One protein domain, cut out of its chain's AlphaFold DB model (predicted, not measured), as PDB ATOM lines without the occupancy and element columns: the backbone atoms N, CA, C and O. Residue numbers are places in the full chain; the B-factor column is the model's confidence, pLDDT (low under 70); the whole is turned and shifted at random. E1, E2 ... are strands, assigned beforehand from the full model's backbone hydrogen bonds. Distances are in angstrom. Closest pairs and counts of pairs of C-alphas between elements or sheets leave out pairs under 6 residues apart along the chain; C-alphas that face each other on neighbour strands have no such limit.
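What this domain is: This is residues 33 to 165 of the 169 residues of an uncharacterized protein of Sulfurovum sp. FS08-3 (UniProt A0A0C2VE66). With little regular structure, the domain is a twisted wall of five strands, bent within E6 and E7, with short hairpin E2-E3 over its hollow side and long loops around. Of 133 printed residues, 41 are in named elements: seven strands, E1 to E7, no named helix, class all strand. The antiparallel sheet runs E1 E7 E6 E5 E4; E4 to E7 form a meander, each the antiparallel neighbour of the one before. It is compact, radius of gyration of the C-alphas 13.5 A, spanning 34 by 31 by 27 A.

How they stand to each other: E1, residues 33 to 37, pairs with E7, residues 156 to 164; N 36 and O 157, 2.8 A, are within hydrogen-bond range, as are N 58 and O 82, 2.8 A, in the hairpin of E2, residues 58 to 60, and E3, residues 80 to 82. The closest C-alphas of E1 and E2, Gly 37 and Thr 59, are 5.2 A apart. E4, residues 94 to 99, and E5, residues 129 to 133, have N 98 and O 129 at 2.8 A; E6, residues 138 to 147, has N 141 and O 130 at 2.9 A to E5, and N 142 and O 160 at 2.8 A to E7.

Where its parts are: E1 begins at C-alpha 33 (243.179, 144.805, 171.231); E7, 22.8 A, ends at C-alpha 164 (250.200, 137.552, 182.476). E6, 24.1 A, bends by 75 degrees at residue 144.

The domain as a whole: The printed part has no cut; the link E4 to E5 is long, 29 residues. Residues 65 to 66, 84 to 92 and 118 to 121 have pLDDT under 70.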
ATOM      1  N   SER A  33     242.684 144.002 172.352       97.00
ATOM      2  CA  SER A  33     243.179 144.805 171.231       97.00
ATOM      3  C   SER A  33     243.393 146.235 171.689       97.00
ATOM      4  O   SER A  33     242.531 146.781 172.374       97.00
ATOM      5  N   ALA A  34     244.519 146.824 171.308       96.75
ATOM      6  CA  ALA A  34     244.868 148.190 171.669       96.75
ATOM      7  C   ALA A  34     245.674 148.860 170.559       96.75
ATOM      8  O   ALA A  34     246.406 148.193 169.827       96.75
ATOM      9  N   THR A  35     245.556 150.181 170.488       96.94
ATOM     10  CA  THR A  35     246.498 151.049 169.780       96.94
ATOM     11  C   THR A  35     247.482 151.576 170.811       96.94
ATOM     12  O   THR A  35     247.052 152.206 171.775       96.94
ATOM     13  N   ILE A  36     248.771 151.312 170.617       95.31
ATOM     14  CA  ILE A  36     249.857 151.748 171.495       95.31
ATOM     15  C   ILE A  36     250.578 152.906 170.809       95.31
ATOM     16  O   ILE A  36     250.983 152.788 169.650       95.31
ATOM     17  N   GLY A  37     250.736 154.022 171.522       94.31
ATOM     18  CA  GLY A  37     251.336 155.249 170.998       94.31
ATOM     19  C   GLY A  37     252.531 155.759 171.802       94.31
ATOM     20  O   GLY A  37     253.025 155.116 172.732       94.31
ATOM     21  N   HIS A  38     252.984 156.961 171.443       91.31
ATOM     22  CA  HIS A  38     254.181 157.579 172.019       91.31
ATOM     23  C   HIS A  38     254.033 157.938 173.506       91.31
ATOM     24  O   HIS A  38     255.023 158.018 174.226       91.31
ATOM     25  N   ASN A  39     252.796 158.118 173.976       89.50
ATOM     26  CA  ASN A  39     252.494 158.413 175.381       89.50
ATOM     27  C   ASN A  39     252.566 157.179 176.291       89.50
ATOM     28  O   ASN A  39     252.421 157.323 177.498       89.50
ATOM     29  N   GLY A  40     252.783 156.001 175.708       89.62
ATOM     30  CA  GLY A  40     252.957 154.747 176.414       89.62
ATOM     31  C   GLY A  40     251.681 153.976 176.730       89.62
ATOM     32  O   GLY A  40     250.567 154.418 176.452       89.62
ATOM     33  N   TYR A  41     251.876 152.766 177.252       93.50
ATOM     34  CA  TYR A  41     250.813 151.817 177.563       93.50
ATOM     35  C   TYR A  41     251.117 150.989 178.808       93.50
ATOM     36  O   TYR A  41     252.236 150.502 178.951       93.50
ATOM     37  N   ASP A  42     250.120 150.775 179.664       94.06
ATOM     38  CA  ASP A  42     250.136 149.779 180.746       94.06
ATOM     39  C   ASP A  42     249.238 148.596 180.343       94.06
ATOM     40  O   ASP A  42     248.005 148.699 180.312       94.06
ATOM     41  N   PHE A  43     249.848 147.453 180.018       94.38
ATOM     42  CA  PHE A  43     249.127 146.266 179.550       94.38
ATOM     43  C   PHE A  43     248.339 145.574 180.664       94.38
ATOM     44  O   PHE A  43     247.324 144.927 180.372       94.38
ATOM     45  N   SER A  44     248.785 145.709 181.917       94.19
ATOM     46  CA  SER A  44     248.110 145.145 183.089       94.19
ATOM     47  C   SER A  44     246.774 145.852 183.347       94.19
ATOM     48  O   SER A  44     245.785 145.205 183.714       94.19
ATOM     49  N   LYS A  45     246.722 147.166 183.085       95.31
ATOM     50  CA  LYS A  45     245.548 148.018 183.318       95.31
ATOM     51  C   LYS A  45     244.754 148.379 182.072       95.31
ATOM     52  O   LYS A  45     243.638 148.859 182.239       95.31
ATOM     53  N   ASP A  46     245.267 148.085 180.874       94.56
ATOM     54  CA  ASP A  46     244.620 148.454 179.605       94.56
ATOM     55  C   ASP A  46     244.531 149.985 179.449       94.56
ATOM     56  O   ASP A  46     243.472 150.537 179.150       94.56
ATOM     57  N   ASP A  47     245.637 150.681 179.745       93.62
ATOM     58  CA  ASP A  47     245.666 152.140 179.897       93.62
ATOM     59  C   ASP A  47     246.693 152.817 178.972       93.62
ATOM     60  O   ASP A  47     247.899 152.624 179.102       93.62
ATOM     61  N   ASN A  48     246.180 153.661 178.071       90.19
ATOM     62  CA  ASN A  48     246.924 154.493 177.115       90.19
ATOM     63  C   ASN A  48     247.393 155.847 177.689       90.19
ATOM     64  O   ASN A  48     247.999 156.646 176.977       90.19
ATOM     65  N   ASN A  49     247.054 156.150 178.944       83.62
ATOM     66  CA  ASN A  49     247.427 157.382 179.640       83.62
ATOM     67  C   ASN A  49     248.100 157.089 180.987       83.62
ATOM     68  O   ASN A  49     248.069 157.933 181.890       83.62
ATOM     69  N   ALA A  50     248.682 155.895 181.129       81.56
ATOM     70  CA  ALA A  50     249.456 155.546 182.305       81.56
ATOM     71  C   ALA A  50     250.521 156.623 182.548       81.56
ATOM     72  O   ALA A  50     251.130 157.147 181.613       81.56
ATOM     73  N   SER A  51     250.740 156.981 183.815       84.38
ATOM     74  CA  SER A  51     251.845 157.884 184.124       84.38
ATOM     75  C   SER A  51     253.156 157.244 183.681       84.38
ATOM     76  O   SER A  51     253.276 156.018 183.623       84.38
ATOM     77  N   TRP A  52     254.151 158.079 183.396       81.38
ATOM     78  CA  TRP A  52     255.444 157.633 182.889       81.38
ATOM     79  C   TRP A  52     256.055 156.489 183.721       81.38
ATOM     80  O   TRP A  52     256.641 155.565 183.169       81.38
ATOM     81  N   GLU A  53     255.875 156.493 185.043       83.25
ATOM     82  CA  GLU A  53     256.391 155.475 185.970       83.25
ATOM     83  C   GLU A  53     255.645 154.133 185.926       83.25
ATOM     84  O   GLU A  53     256.140 153.148 186.468       83.25
ATOM     85  N   ASN A  54     254.452 154.105 185.331       85.31
ATOM     86  CA  ASN A  54     253.556 152.949 185.307       85.31
ATOM     87  C   ASN A  54     253.378 152.348 183.907       85.31
ATOM     88  O   ASN A  54     252.764 151.293 183.791       85.31
ATOM     89  N   GLN A  55     253.874 152.996 182.852       88.56
ATOM     90  CA  GLN A  55     253.792 152.457 181.495       88.56
ATOM     91  C   GLN A  55     254.842 151.356 181.265       88.56
ATOM     92  O   GLN A  55     256.013 151.499 181.628       88.56
ATOM     93  N   ASP A  56     254.446 150.286 180.583       88.88
ATOM     94  CA  ASP A  56     255.312 149.168 180.195       88.88
ATOM     95  C   ASP A  56     256.195 149.497 178.987       88.88
ATOM     96  O   ASP A  56     257.247 148.898 178.783       88.88
ATOM     97  N   GLY A  57     255.773 150.453 178.164       88.31
ATOM     98  CA  GLY A  57     256.515 150.906 176.997       88.31
ATOM     99  C   GLY A  57     255.718 151.903 176.176       88.31
ATOM    100  O   GLY A  57     254.590 152.232 176.528       88.31
ATOM    101  N   TYR A  58     256.327 152.400 175.108       90.00
ATOM    102  CA  TYR A  58     255.795 153.419 174.206       90.00
ATOM    103  C   TYR A  58     256.322 153.191 172.788       90.00
ATOM    104  O   TYR A  58     257.136 152.305 172.547       90.00
ATOM    105  N   THR A  59     255.866 153.973 171.819       91.38
ATOM    106  CA  THR A  59     256.378 153.911 170.442       91.38
ATOM    107  C   THR A  59     257.340 155.049 170.146       91.38
ATOM    108  O   THR A  59     257.196 156.156 170.660       91.38
ATOM    109  N   ILE A  60     258.319 154.801 169.280       90.44
ATOM    110  CA  ILE A  60     259.242 155.827 168.781       90.44
ATOM    111  C   ILE A  60     259.410 155.735 167.268       90.44
ATOM    112  O   ILE A  60     259.246 154.674 166.664       90.44
ATOM    113  N   ALA A  61     259.758 156.873 166.669       90.94
ATOM    114  CA  ALA A  61     259.981 157.043 165.234       90.94
ATOM    115  C   ALA A  61     261.471 156.954 164.841       90.94
ATOM    116  O   ALA A  61     261.838 157.279 163.712       90.94
ATOM    117  N   TRP A  62     262.337 156.578 165.783       87.31
ATOM    118  CA  TRP A  62     263.787 156.515 165.625       87.31
ATOM    119  C   TRP A  62     264.340 155.229 166.235       87.31
ATOM    120  O   TRP A  62     263.665 154.550 167.005       87.31
ATOM    121  N   THR A  63     265.585 154.900 165.907       82.06
ATOM    122  CA  THR A  63     266.283 153.751 166.486       82.06
ATOM    123  C   THR A  63     266.641 153.985 167.948       82.06
ATOM    124  O   THR A  63     267.046 155.079 168.347       82.06
ATOM    125  N   ASN A  64     266.573 152.933 168.760       72.50
ATOM    126  CA  ASN A  64     267.014 153.023 170.147       72.50
ATOM    127  C   ASN A  64     268.516 153.365 170.246       72.50
ATOM    128  O   ASN A  64     269.325 152.931 169.427       72.50
ATOM    129  N   ASN A  65     268.884 154.169 171.251       68.81
ATOM    130  CA  ASN A  65     270.269 154.448 171.666       68.81
ATOM    131  C   ASN A  65     271.249 154.892 170.558       68.81
ATOM    132  O   ASN A  65     272.454 154.664 170.659       68.81
ATOM    133  N   GLY A  66     270.761 155.549 169.501       66.31
ATOM    134  CA  GLY A  66     271.615 156.012 168.403       66.31
ATOM    135  C   GLY A  66     272.159 154.883 167.523       66.31
ATOM    136  O   GLY A  66     273.152 155.079 166.818       66.31
ATOM    137  N   MET A  67     271.518 153.709 167.550       76.06
ATOM    138  CA  MET A  67     271.794 152.633 166.601       76.06
ATOM    139  C   MET A  67     271.523 153.079 165.161       76.06
ATOM    140  O   MET A  67     270.792 154.037 164.900       76.06
ATOM    141  N   LYS A  68     272.127 152.383 164.198       82.69
ATOM    142  CA  LYS A  68     271.860 152.645 162.782       82.69
ATOM    143  C   LYS A  68     270.488 152.098 162.406       82.69
ATOM    144  O   LYS A  68     270.101 151.036 162.873       82.69
ATOM    145  N   TYR A  69     269.793 152.824 161.540       85.00
ATOM    146  CA  TYR A  69     268.594 152.315 160.885       85.00
ATOM    147  C   TYR A  69     268.931 151.074 160.054       85.00
ATOM    148  O   TYR A  69     270.018 151.009 159.461       85.00
ATOM    149  N   SER A  70     267.997 150.124 159.982       87.00
ATOM    150  CA  SER A  70     268.098 149.031 159.016       87.00
ATOM    151  C   SER A  70     268.048 149.590 157.592       87.00
ATOM    152  O   SER A  70     267.648 150.733 157.354       87.00
ATOM    153  N   GLU A  71     268.461 148.787 156.613       87.81
ATOM    154  CA  GLU A  71     268.377 149.190 155.210       87.81
ATOM    155  C   GLU A  71     266.932 149.559 154.828       87.81
ATOM    156  O   GLU A  71     266.001 148.795 155.064       87.81
ATOM    157  N   GLY A  72     266.753 150.748 154.242       87.56
ATOM    158  CA  GLY A  72     265.439 151.278 153.864       87.56
ATOM    159  C   GLY A  72     264.695 152.020 154.979       87.56
ATOM    160  O   GLY A  72     263.696 152.674 154.689       87.56
ATOM    161  N   GLU A  73     265.195 151.990 156.216       91.06
ATOM    162  CA  GLU A  73     264.617 152.709 157.348       91.06
ATOM    163  C   GLU A  73     265.319 154.054 157.597       91.06
ATOM    164  O   GLU A  73     266.478 154.294 157.253       91.06
ATOM    165  N   SER A  74     264.572 154.964 158.200       90.38
ATOM    166  CA  SER A  74     264.944 156.327 158.569       90.38
ATOM    167  C   SER A  74     263.927 156.891 159.567       90.38
ATOM    168  O   SER A  74     262.892 156.267 159.833       90.38
ATOM    169  N   TRP A  75     264.199 158.085 160.098       90.81
ATOM    170  CA  TRP A  75     263.288 158.782 161.008       90.81
ATOM    171  C   TRP A  75     261.857 158.834 160.448       90.81
ATOM    172  O   TRP A  75     261.630 159.369 159.363       90.81
ATOM    173  N   GLY A  76     260.895 158.298 161.199       90.75
ATOM    174  CA  GLY A  76     259.469 158.320 160.858       90.75
ATOM    175  C   GLY A  76     259.031 157.363 159.748       90.75
ATOM    176  O   GLY A  76     257.854 157.341 159.409       90.75
ATOM    177  N   SER A  77     259.939 156.556 159.191       92.75
ATOM    178  CA  SER A  77     259.594 155.548 158.170       92.75
ATOM    179  C   SER A  77     259.249 154.170 158.744       92.75
ATOM    180  O   SER A  77     258.738 153.320 158.022       92.75
ATOM    181  N   ALA A  78     259.511 153.957 160.034       92.94
ATOM    182  CA  ALA A  78     259.160 152.746 160.761       92.94
ATOM    183  C   ALA A  78     258.866 153.078 162.232       92.94
ATOM    184  O   ALA A  78     259.027 154.223 162.667       92.94
ATOM    185  N   VAL A  79     258.401 152.081 162.984       93.19
ATOM    186  CA  VAL A  79     258.049 152.216 164.401       93.19
ATOM    187  C   VAL A  79     258.872 151.232 165.210       93.19
ATOM    188  O   VAL A  79     258.900 150.046 164.892       93.19
ATOM    189  N   TRP A  80     259.501 151.701 166.279       92.00
ATOM    190  CA  TRP A  80     260.145 150.841 167.266       92.00
ATOM    191  C   TRP A  80     259.353 150.882 168.564       92.00
ATOM    192  O   TRP A  80     258.730 151.892 168.904       92.00
ATOM    193  N   PHE A  81     259.398 149.775 169.299       89.81
ATOM    194  CA  PHE A  81     258.939 149.759 170.675       89.81
ATOM    195  C   PHE A  81     260.036 150.371 171.549       89.81
ATOM    196  O   PHE A  81     261.163 149.876 171.610       89.81
ATOM    197  N   GLY A  82     259.713 151.499 172.162       83.50
ATOM    198  CA  GLY A  82     260.497 152.145 173.196       83.50
ATOM    199  C   GLY A  82     260.039 151.671 174.567       83.50
ATOM    200  O   GLY A  82     258.897 151.264 174.772       83.50
ATOM    201  N   VAL A  83     260.939 151.740 175.533       75.12
ATOM    202  CA  VAL A  83     260.636 151.405 176.922       75.12
ATOM    203  C   VAL A  83     261.178 152.458 177.850       75.12
ATOM    204  O   VAL A  83     262.142 153.160 177.525       75.12
ATOM    205  N   ASN A  84     260.530 152.605 179.001       65.94
ATOM    206  CA  ASN A  84     260.973 153.543 180.013       65.94
ATOM    207  C   ASN A  84     262.223 152.993 180.715       65.94
ATOM    208  O   ASN A  84     262.155 152.385 181.779       65.94
ATOM    209  N   ALA A  85     263.381 153.184 180.091       58.03
ATOM    210  CA  ALA A  85     264.678 152.948 180.705       58.03
ATOM    211  C   ALA A  85     265.077 154.185 181.525       58.03
ATOM    212  O   ALA A  85     265.983 154.924 181.145       58.03
ATOM    213  N   GLN A  86     264.377 154.455 182.628       51.31
ATOM    214  CA  GLN A  86     264.843 155.459 183.582       51.31
ATOM    215  C   GLN A  86     265.935 154.857 184.467       51.31
ATOM    216  O   GLN A  86     265.648 154.058 185.356       51.31
ATOM    217  N   ASP A  87     267.179 155.259 184.194       43.59
ATOM    218  CA  ASP A  87     268.329 155.353 185.111       43.59
ATOM    219  C   ASP A  87     268.795 154.099 185.868       43.59
ATOM    220  O   ASP A  87     269.796 154.142 186.583       43.59
ATOM    221  N   ASP A  88     268.138 152.961 185.674       53.56
ATOM    222  CA  ASP A  88     268.471 151.700 186.313       53.56
ATOM    223  C   ASP A  88     268.600 150.602 185.259       53.56
ATOM    224  O   ASP A  88     267.620 150.026 184.789       53.56
ATOM    225  N   GLN A  89     269.846 150.292 184.899       51.00
ATOM    226  CA  GLN A  89     270.174 149.173 184.013       51.00
ATOM    227  C   GLN A  89     269.702 147.818 184.583       51.00
ATOM    228  O   GLN A  89     269.616 146.839 183.856       51.00
ATOM    229  N   SER A  90     269.327 147.713 185.862       50.16
ATOM    230  CA  SER A  90     268.682 146.494 186.371       50.16
ATOM    231  C   SER A  90     267.202 146.363 185.971       50.16
ATOM    232  O   SER A  90     266.614 145.299 186.156       50.16
ATOM    233  N   LYS A  91     266.614 147.405 185.363       54.19
ATOM    234  CA  LYS A  91     265.235 147.450 184.847       54.19
ATOM    235  C   LYS A  91     265.172 147.453 183.321       54.19
ATOM    236  O   LYS A  91     264.224 147.985 182.746       54.19
ATOM    237  N   HIS A  92     266.174 146.880 182.648       60.34
ATOM    238  CA  HIS A  92     266.075 146.646 181.212       60.34
ATOM    239  C   HIS A  92     264.799 145.855 180.922       60.34
ATOM    240  O   HIS A  92     264.615 144.735 181.396       60.34
ATOM    241  N   LEU A  93     263.892 146.470 180.171       72.06
ATOM    242  CA  LEU A  93     262.747 145.763 179.639       72.06
ATOM    243  C   LEU A  93     263.251 144.964 178.438       72.06
ATOM    244  O   LEU A  93     263.940 145.477 177.546       72.06
ATOM    245  N   PHE A  94     262.974 143.670 178.495       85.56
ATOM    246  CA  PHE A  94     263.412 142.706 177.508       85.56
ATOM    247  C   PHE A  94     262.270 142.416 176.551       85.56
ATOM    248  O   PHE A  94     261.116 142.292 176.964       85.56
ATOM    249  N   MET A  95     262.605 142.270 175.279       90.75
ATOM    250  CA  MET A  95     261.682 141.811 174.254       90.75
ATOM    251  C   MET A  95     262.394 140.803 173.371       90.75
ATOM    252  O   MET A  95     263.612 140.854 173.205       90.75
ATOM    253  N   TYR A  96     261.638 139.891 172.781       92.62
ATOM    254  CA  TYR A  96     262.099 139.165 171.612       92.62
ATOM    255  C   TYR A  96     260.999 139.079 170.566       92.62
ATOM    256  O   TYR A  96     259.809 139.026 170.880       92.62
ATOM    257  N   ASP A  97     261.436 139.058 169.314       94.81
ATOM    258  CA  ASP A  97     260.606 138.766 168.157       94.81
ATOM    259  C   ASP A  97     260.501 137.242 168.001       94.81
ATOM    260  O   ASP A  97     261.500 136.560 167.758       94.81
ATOM    261  N   ALA A  98     259.302 136.693 168.187       96.19
ATOM    262  CA  ALA A  98     259.010 135.280 167.962       96.19
ATOM    263  C   ALA A  98     258.749 134.963 166.475       96.19
ATOM    264  O   ALA A  98     258.584 133.794 166.119       96.19
ATOM    265  N   GLY A  99     258.739 135.983 165.613       96.94
ATOM    266  CA  GLY A  99     258.481 135.895 164.185       96.94
ATOM    267  C   GLY A  99     256.994 135.914 163.843       96.94
ATOM    268  O   GLY A  99     256.124 136.169 164.679       96.94
ATOM    269  N   GLU A 100     256.697 135.609 162.583       98.00
ATOM    270  CA  GLU A 100     255.337 135.480 162.060       98.00
ATOM    271  C   GLU A 100     254.688 134.165 162.531       98.00
ATOM    272  O   GLU A 100     254.616 133.167 161.812       98.00
ATOM    273  N   VAL A 101     254.241 134.150 163.788       97.88
ATOM    274  CA  VAL A 101     253.590 133.000 164.433       97.88
ATOM    275  C   VAL A 101     252.196 133.363 164.963       97.88
ATOM    276  O   VAL A 101     251.773 134.520 164.950       97.88
ATOM    277  N   SER A 102     251.432 132.363 165.414       96.38
ATOM    278  CA  SER A 102     250.166 132.603 166.124       96.38
ATOM    279  C   SER A 102     250.428 132.978 167.585       96.38
ATOM    280  O   SER A 102     251.298 132.374 168.217       96.38
ATOM    281  N   LEU A 103     249.629 133.883 168.164       95.88
ATOM    282  CA  LEU A 103     249.648 134.162 169.610       95.88
ATOM    283  C   LEU A 103     249.432 132.898 170.457       95.88
ATOM    284  O   LEU A 103     250.035 132.764 171.521       95.88
ATOM    285  N   ASP A 104     248.632 131.945 169.972       96.12
ATOM    286  CA  ASP A 104     248.358 130.683 170.673       96.12
ATOM    287  C   ASP A 104     249.590 129.772 170.754       96.12
ATOM    288  O   ASP A 104     249.672 128.913 171.627       96.12
ATOM    289  N   SER A 105     250.566 129.953 169.857       96.44
ATOM    290  CA  SER A 105     251.790 129.139 169.846       96.44
ATOM    291  C   SER A 105     252.757 129.493 170.979       96.44
ATOM    292  O   SER A 105     253.650 128.711 171.298       96.44
ATOM    293  N   ILE A 106     252.557 130.651 171.615       97.25
ATOM    294  CA  ILE A 106     253.346 131.114 172.752       97.25
ATOM    295  C   ILE A 106     252.569 130.816 174.037       97.25
ATOM    296  O   ILE A 106     251.728 131.603 174.472       97.25
ATOM    297  N   SER A 107     252.852 129.669 174.650       96.56
ATOM    298  CA  SER A 107     252.264 129.261 175.936       96.56
ATOM    299  C   SER A 107     253.079 129.721 177.147       96.56
ATOM    300  O   SER A 107     252.588 129.727 178.272       96.56
ATOM    301  N   SER A 108     254.348 130.072 176.940       97.00
ATOM    302  CA  SER A 108     255.217 130.557 178.006       97.00
ATOM    303  C   SER A 108     256.341 131.434 177.479       97.00
ATOM    304  O   SER A 108     256.759 131.326 176.327       97.00
ATOM    305  N   VAL A 109     256.860 132.273 178.361       96.75
ATOM    306  CA  VAL A 109     258.043 133.095 178.133       96.75
ATOM    307  C   VAL A 109     259.292 132.214 178.036       96.75
ATOM    308  O   VAL A 109     259.546 131.387 178.909       96.75
ATOM    309  N   ASP A 110     260.090 132.428 176.992       95.38
ATOM    310  CA  ASP A 110     261.423 131.851 176.830       95.38
ATOM    311  C   ASP A 110     262.484 132.909 177.152       95.38
ATOM    312  O   ASP A 110     262.863 133.721 176.308       95.38
ATOM    313  N   GLU A 111     262.952 132.913 178.399       90.69
ATOM    314  CA  GLU A 111     263.890 133.930 178.883       90.69
ATOM    315  C   GLU A 111     265.276 133.840 178.226       90.69
ATOM    316  O   GLU A 111     266.039 134.803 178.248       90.69
ATOM    317  N   SER A 112     265.607 132.715 177.580       92.31
ATOM    318  CA  SER A 112     266.876 132.566 176.859       92.31
ATOM    319  C   SER A 112     266.956 133.421 175.590       92.31
ATOM    320  O   SER A 112     268.043 133.634 175.055       92.31
ATOM    321  N   LYS A 113     265.810 133.921 175.109       91.69
ATOM    322  CA  LYS A 113     265.699 134.753 173.906       91.69
ATOM    323  C   LYS A 113     265.733 136.246 174.192       91.69
ATOM    324  O   LYS A 113     265.673 137.024 173.243       91.69
ATOM    325  N   TRP A 114     265.795 136.645 175.462       89.69
ATOM    326  CA  TRP A 114     265.708 138.045 175.843       89.69
ATOM    327  C   TRP A 114     266.766 138.905 175.162       89.69
ATOM    328  O   TRP A 114     267.962 138.628 175.222       89.69
ATOM    329  N   GLN A 115     266.294 139.983 174.548       85.06
ATOM    330  CA  GLN A 115     267.120 141.054 174.020       85.06
ATOM    331  C   GLN A 115     266.722 142.332 174.744       85.06
ATOM    332  O   GLN A 115     265.538 142.564 175.005       85.06
ATOM    333  N   ASN A 116     267.704 143.163 175.083       78.69
ATOM    334  CA  ASN A 116     267.403 144.509 175.548       78.69
ATOM    335  C   ASN A 116     266.651 145.230 174.433       78.69
ATOM    336  O   ASN A 116     267.135 145.296 173.304       78.69
ATOM    337  N   ILE A 117     265.502 145.825 174.746       74.50
ATOM    338  CA  ILE A 117     264.744 146.607 173.759       74.50
ATOM    339  C   ILE A 117     265.596 147.763 173.213       74.50
ATOM    340  O   ILE A 117     265.531 148.083 172.029       74.50
ATOM    341  N   GLY A 118     266.474 148.321 174.052       63.47
ATOM    342  CA  GLY A 118     267.439 149.351 173.668       63.47
ATOM    343  C   GLY A 118     268.506 148.912 172.655       63.47
ATOM    344  O   GLY A 118     269.097 149.778 172.015       63.47
ATOM    345  N   ASP A 119     268.713 147.602 172.496       63.38
ATOM    346  CA  ASP A 119     269.685 146.995 171.575       63.38
ATOM    347  C   ASP A 119     268.987 146.335 170.368       63.38
ATOM    348  O   ASP A 119     269.637 145.788 169.476       63.38
ATOM    349  N   ALA A 120     267.649 146.379 170.319       59.03
ATOM    350  CA  ALA A 120     266.884 145.871 169.193       59.03
ATOM    351  C   ALA A 120     267.006 146.832 168.000       59.03
ATOM    352  O   ALA A 120     266.367 147.881 167.951       59.03
ATOM    353  N   GLU A 121     267.828 146.459 167.018       60.41
ATOM    354  CA  GLU A 121     267.991 147.212 165.763       60.41
ATOM    355  C   GLU A 121     266.691 147.261 164.937       60.41
ATOM    356  O   GLU A 121     266.487 148.165 164.128       60.41
ATOM    357  N   LYS A 122     265.790 146.296 165.147       82.50
ATOM    358  CA  LYS A 122     264.650 146.054 164.262       82.50
ATOM    359  C   LYS A 122     263.406 146.821 164.685       82.50
ATOM    360  O   LYS A 122     262.985 146.755 165.840       82.50
ATOM    361  N   SER A 123     262.790 147.481 163.710       91.31
ATOM    362  CA  SER A 123     261.444 148.022 163.841       91.31
ATOM    363  C   SER A 123     260.409 146.910 164.039       91.31
ATOM    364  O   SER A 123     260.649 145.734 163.737       91.31
ATOM    365  N   LEU A 124     259.237 147.286 164.546       94.19
ATOM    366  CA  LEU A 124     258.090 146.399 164.674       94.19
ATOM    367  C   LEU A 124     257.627 145.925 163.294       94.19
ATOM    368  O   LEU A 124     257.318 146.723 162.411       94.19
ATOM    369  N   GLN A 125     257.543 144.609 163.136       95.75
ATOM    370  CA  GLN A 125     257.118 143.951 161.911       95.75
ATOM    371  C   GLN A 125     255.641 143.575 162.018       95.75
ATOM    372  O   GLN A 125     255.207 142.936 162.979       95.75
ATOM    373  N   VAL A 126     254.854 143.955 161.014       97.75
ATOM    374  CA  VAL A 126     253.440 143.568 160.929       97.75
ATOM    375  C   VAL A 126     253.325 142.042 160.858       97.75
ATOM    376  O   VAL A 126     254.128 141.380 160.210       97.75
ATOM    377  N   ASN A 127     252.309 141.486 161.521       98.25
ATOM    378  CA  ASN A 127     252.039 140.055 161.694       98.25
ATOM    379  C   ASN A 127     253.014 139.277 162.586       98.25
ATOM    380  O   ASN A 127     252.726 138.115 162.886       98.25
ATOM    381  N   HIS A 128     254.100 139.885 163.059       98.19
ATOM    382  CA  HIS A 128     254.982 139.233 164.019       98.19
ATOM    383  C   HIS A 128     254.377 139.220 165.424       98.19
ATOM    384  O   HIS A 128     253.609 140.111 165.806       98.19
ATOM    385  N   VAL A 129     254.746 138.195 166.192       98.19
ATOM    386  CA  VAL A 129     254.477 138.103 167.625       98.19
ATOM    387  C   VAL A 129     255.725 138.501 168.394       98.19
ATOM    388  O   VAL A 129     256.795 137.934 168.199       98.19
ATOM    389  N   TYR A 130     255.558 139.427 169.323       96.38
ATOM    390  CA  TYR A 130     256.581 139.834 170.268       96.38
ATOM    391  C   TYR A 130     256.199 139.355 171.656       96.38
ATOM    392  O   TYR A 130     255.025 139.357 172.035       96.38
ATOM    393  N   VAL A 131     257.204 138.969 172.428       95.69
ATOM    394  CA  VAL A 131     257.053 138.727 173.859       95.69
ATOM    395  C   VAL A 131     257.897 139.755 174.574       95.69
ATOM    396  O   VAL A 131     259.052 139.956 174.205       95.69
ATOM    397  N   LEU A 132     257.316 140.408 175.572       92.44
ATOM    398  CA  LEU A 132     257.949 141.479 176.328       92.44
ATOM    399  C   LEU A 132     257.814 141.244 177.829       92.44
ATOM    400  O   LEU A 132     256.820 140.691 178.318       92.44
ATOM    401  N   LYS A 133     258.832 141.683 178.562       90.50
ATOM    402  CA  LYS A 133     258.768 141.863 180.005       90.50
ATOM    403  C   LYS A 133     258.098 143.213 180.280       90.50
ATOM    404  O   LYS A 133     258.629 144.233 179.864       90.50
ATOM    405  N   ALA A 134     256.951 143.187 180.953       89.56
ATOM    406  CA  ALA A 134     256.255 144.367 181.473       89.56
ATOM    407  C   ALA A 134     256.776 144.702 182.885       89.56
ATOM    408  O   ALA A 134     257.459 143.870 183.500       89.56
ATOM    409  N   LEU A 135     256.442 145.881 183.423       87.25
ATOM    410  CA  LEU A 135     256.885 146.306 184.758       87.25
ATOM    411  C   LEU A 135     256.433 145.332 185.853       87.25
ATOM    412  O   LEU A 135     257.193 145.029 186.773       87.25
ATOM    413  N   ASP A 136     255.220 144.805 185.730       89.31
ATOM    414  CA  ASP A 136     254.589 143.934 186.722       89.31
ATOM    415  C   ASP A 136     254.196 142.553 186.168       89.31
ATOM    416  O   ASP A 136     253.520 141.773 186.838       89.31
ATOM    417  N   GLY A 137     254.671 142.197 184.972       92.75
ATOM    418  CA  GLY A 137     254.275 140.950 184.326       92.75
ATOM    419  C   GLY A 137     255.011 140.662 183.027       92.75
ATOM    420  O   GLY A 137     256.197 140.966 182.874       92.75
ATOM    421  N   TYR A 138     254.302 140.017 182.111       94.44
ATOM    422  CA  TYR A 138     254.755 139.637 180.783       94.44
ATOM    423  C   TYR A 138     253.602 139.798 179.805       94.44
ATOM    424  O   TYR A 138     252.440 139.581 180.152       94.44
ATOM    425  N   VAL A 139     253.925 140.137 178.564       95.62
ATOM    426  CA  VAL A 139     252.935 140.261 177.496       95.62
ATOM    427  C   VAL A 139     253.426 139.496 176.285       95.62
ATOM    428  O   VAL A 139     254.602 139.569 175.931       95.62
ATOM    429  N   LYS A 140     252.514 138.781 175.633       96.94
ATOM    430  CA  LYS A 140     252.669 138.409 174.229       96.94
ATOM    431  C   LYS A 140     251.723 139.267 173.407       96.94
ATOM    432  O   LYS A 140     250.555 139.421 173.771       96.94
ATOM    433  N   LEU A 141     252.220 139.838 172.321       97.44
ATOM    434  CA  LEU A 141     251.429 140.674 171.431       97.44
ATOM    435  C   LEU A 141     251.730 140.360 169.976       97.44
ATOM    436  O   LEU A 141     252.848 139.995 169.639       97.44
ATOM    437  N   LYS A 142     250.725 140.500 169.121       98.31
ATOM    438  CA  LYS A 142     250.843 140.428 167.671       98.31
ATOM    439  C   LYS A 142     250.607 141.810 167.100       98.31
ATOM    440  O   LYS A 142     249.558 142.397 167.363       98.31
ATOM    441  N   VAL A 143     251.544 142.290 166.293       98.38
ATOM    442  CA  VAL A 143     251.404 143.567 165.590       98.38
ATOM    443  C   VAL A 143     250.435 143.386 164.424       98.38
ATOM    444  O   VAL A 143     250.636 142.525 163.567       98.38
ATOM    445  N   ILE A 144     249.376 144.190 164.398       98.44
ATOM    446  CA  ILE A 144     248.326 144.159 163.371       98.44
ATOM    447  C   ILE A 144     248.583 145.222 162.303       98.44
ATOM    448  O   ILE A 144     248.496 144.939 161.110       98.44
ATOM    449  N   SER A 145     248.946 146.426 162.730       98.31
ATOM    450  CA  SER A 145     249.254 147.564 161.862       98.31
ATOM    451  C   SER A 145     250.274 148.462 162.535       98.31
ATOM    452  O   SER A 145     250.338 148.526 163.759       98.31
ATOM    453  N   VAL A 146     251.050 149.181 161.728       97.62
ATOM    454  CA  VAL A 146     251.963 150.233 162.185       97.62
ATOM    455  C   VAL A 146     251.580 151.543 161.506       97.62
ATOM    456  O   VAL A 146     251.308 151.568 160.305       97.62
ATOM    457  N   ASN A 147     251.557 152.629 162.274       97.44
ATOM    458  CA  ASN A 147     251.410 153.988 161.776       97.44
ATOM    459  C   ASN A 147     252.747 154.714 161.946       97.44
ATOM    460  O   ASN A 147     253.046 155.257 163.012       97.44
ATOM    461  N   SER A 148     253.571 154.677 160.902       94.69
ATOM    462  CA  SER A 148     254.850 155.383 160.852       94.69
ATOM    463  C   SER A 148     254.660 156.790 160.286       94.69
ATOM    464  O   SER A 148     254.114 156.958 159.196       94.69
ATOM    465  N   THR A 149     255.138 157.793 161.011       95.12
ATOM    466  CA  THR A 149     255.065 159.205 160.628       95.12
ATOM    467  C   THR A 149     256.229 159.967 161.255       95.12
ATOM    468  O   THR A 149     256.837 159.519 162.229       95.12
ATOM    469  N   THR A 150     256.564 161.125 160.691       92.06
ATOM    470  CA  THR A 150     257.558 162.036 161.271       92.06
ATOM    471  C   THR A 150     257.026 162.794 162.488       92.06
ATOM    472  O   THR A 150     257.829 163.325 163.256       92.06
ATOM    473  N   GLU A 151     255.703 162.834 162.675       94.44
ATOM    474  CA  GLU A 151     255.041 163.440 163.832       94.44
ATOM    475  C   GLU A 151     255.099 162.492 165.037       94.44
ATOM    476  O   GLU A 151     254.348 161.522 165.133       94.44
ATOM    477  N   ILE A 152     256.005 162.764 165.979       86.00
ATOM    478  CA  ILE A 152     256.329 161.833 167.076       86.00
ATOM    479  C   ILE A 152     255.110 161.418 167.909       86.00
ATOM    480  O   ILE A 152     255.026 160.273 168.339       86.00
ATOM    481  N   HIS A 153     254.147 162.321 168.100       89.12
ATOM    482  CA  HIS A 153     252.955 162.079 168.916       89.12
ATOM    483  C   HIS A 153     251.888 161.239 168.202       89.12
ATOM    484  O   HIS A 153     250.925 160.815 168.835       89.12
ATOM    485  N   GLU A 154     252.054 160.993 166.904       94.00
ATOM    486  CA  GLU A 154     251.123 160.221 166.080       94.00
ATOM    487  C   GLU A 154     251.648 158.810 165.771       94.00
ATOM    488  O   GLU A 154     250.883 157.935 165.344       94.00
ATOM    489  N   VAL A 155     252.938 158.561 166.022       95.19
ATOM    490  CA  VAL A 155     253.548 157.247 165.820       95.19
ATOM    491  C   VAL A 155     252.889 156.219 166.741       95.19
ATOM    492  O   VAL A 155     252.789 156.407 167.955       95.19
ATOM    493  N   SER A 156     252.415 155.121 166.163       96.75
ATOM    494  CA  SER A 156     251.636 154.114 166.889       96.75
ATOM    495  C   SER A 156     251.656 152.756 166.192       96.75
ATOM    496  O   SER A 156     252.075 152.635 165.040       96.75
ATOM    497  N   PHE A 157     251.206 151.718 166.891       97.50
ATOM    498  CA  PHE A 157     250.860 150.434 166.286       97.50
ATOM    499  C   PHE A 157     249.607 149.862 166.942       97.50
ATOM    500  O   PHE A 157     249.360 150.081 168.128       97.50
ATOM    501  N   ASP A 158     248.841 149.100 166.172       98.12
ATOM    502  CA  ASP A 158     247.731 148.316 166.701       98.12
ATOM    503  C   ASP A 158     248.213 146.901 166.989       98.12
ATOM    504  O   ASP A 158     248.944 146.303 166.190       98.12
ATOM    505  N   ALA A 159     247.783 146.338 168.112       98.12
ATOM    506  CA  ALA A 159     248.130 144.982 168.488       98.12
ATOM    507  C   ALA A 159     246.972 144.211 169.102       98.12
ATOM    508  O   ALA A 159     246.105 144.767 169.774       98.12
ATOM    509  N   GLN A 160     247.026 142.892 168.918       98.12
ATOM    510  CA  GLN A 160     246.324 141.938 169.768       98.12
ATOM    511  C   GLN A 160     247.279 141.430 170.836       98.12
ATOM    512  O   GLN A 160     248.416 141.105 170.506       98.12
ATOM    513  N   TYR A 161     246.852 141.329 172.090       97.69
ATOM    514  CA  TYR A 161     247.759 140.935 173.163       97.69
ATOM    515  C   TYR A 161     247.100 140.130 174.281       97.69
ATOM    516  O   TYR A 161     245.881 140.131 174.467       97.69
ATOM    517  N   GLN A 162     247.954 139.458 175.048       97.50
ATOM    518  CA  GLN A 162     247.625 138.842 176.322       97.50
ATOM    519  C   GLN A 162     248.687 139.215 177.358       97.50
ATOM    520  O   GLN A 162     249.880 139.040 177.115       97.50
ATOM    521  N   TYR A 163     248.227 139.674 178.519       96.00
ATOM    522  CA  TYR A 163     249.053 139.924 179.694       96.00
ATOM    523  C   TYR A 163     248.999 138.739 180.668       96.00
ATOM    524  O   TYR A 163     247.959 138.090 180.815       96.00
ATOM    525  N   SER A 164     250.106 138.490 181.362       96.12
ATOM    526  CA  SER A 164     250.200 137.552 182.476       96.12
ATOM    527  C   SER A 164     251.111 138.103 183.567       96.12
ATOM    528  O   SER A 164     252.176 138.648 183.289       96.12
ATOM    529  N   THR A 165     250.741 137.895 184.829       95.81
ATOM    530  CA  THR A 165     251.612 138.192 185.980       95.81
ATOM    531  C   THR A 165     252.714 137.139 186.162       95.81
ATOM    532  O   THR A 165     253.550 137.255 187.055       95.81
TER     533      THR A 165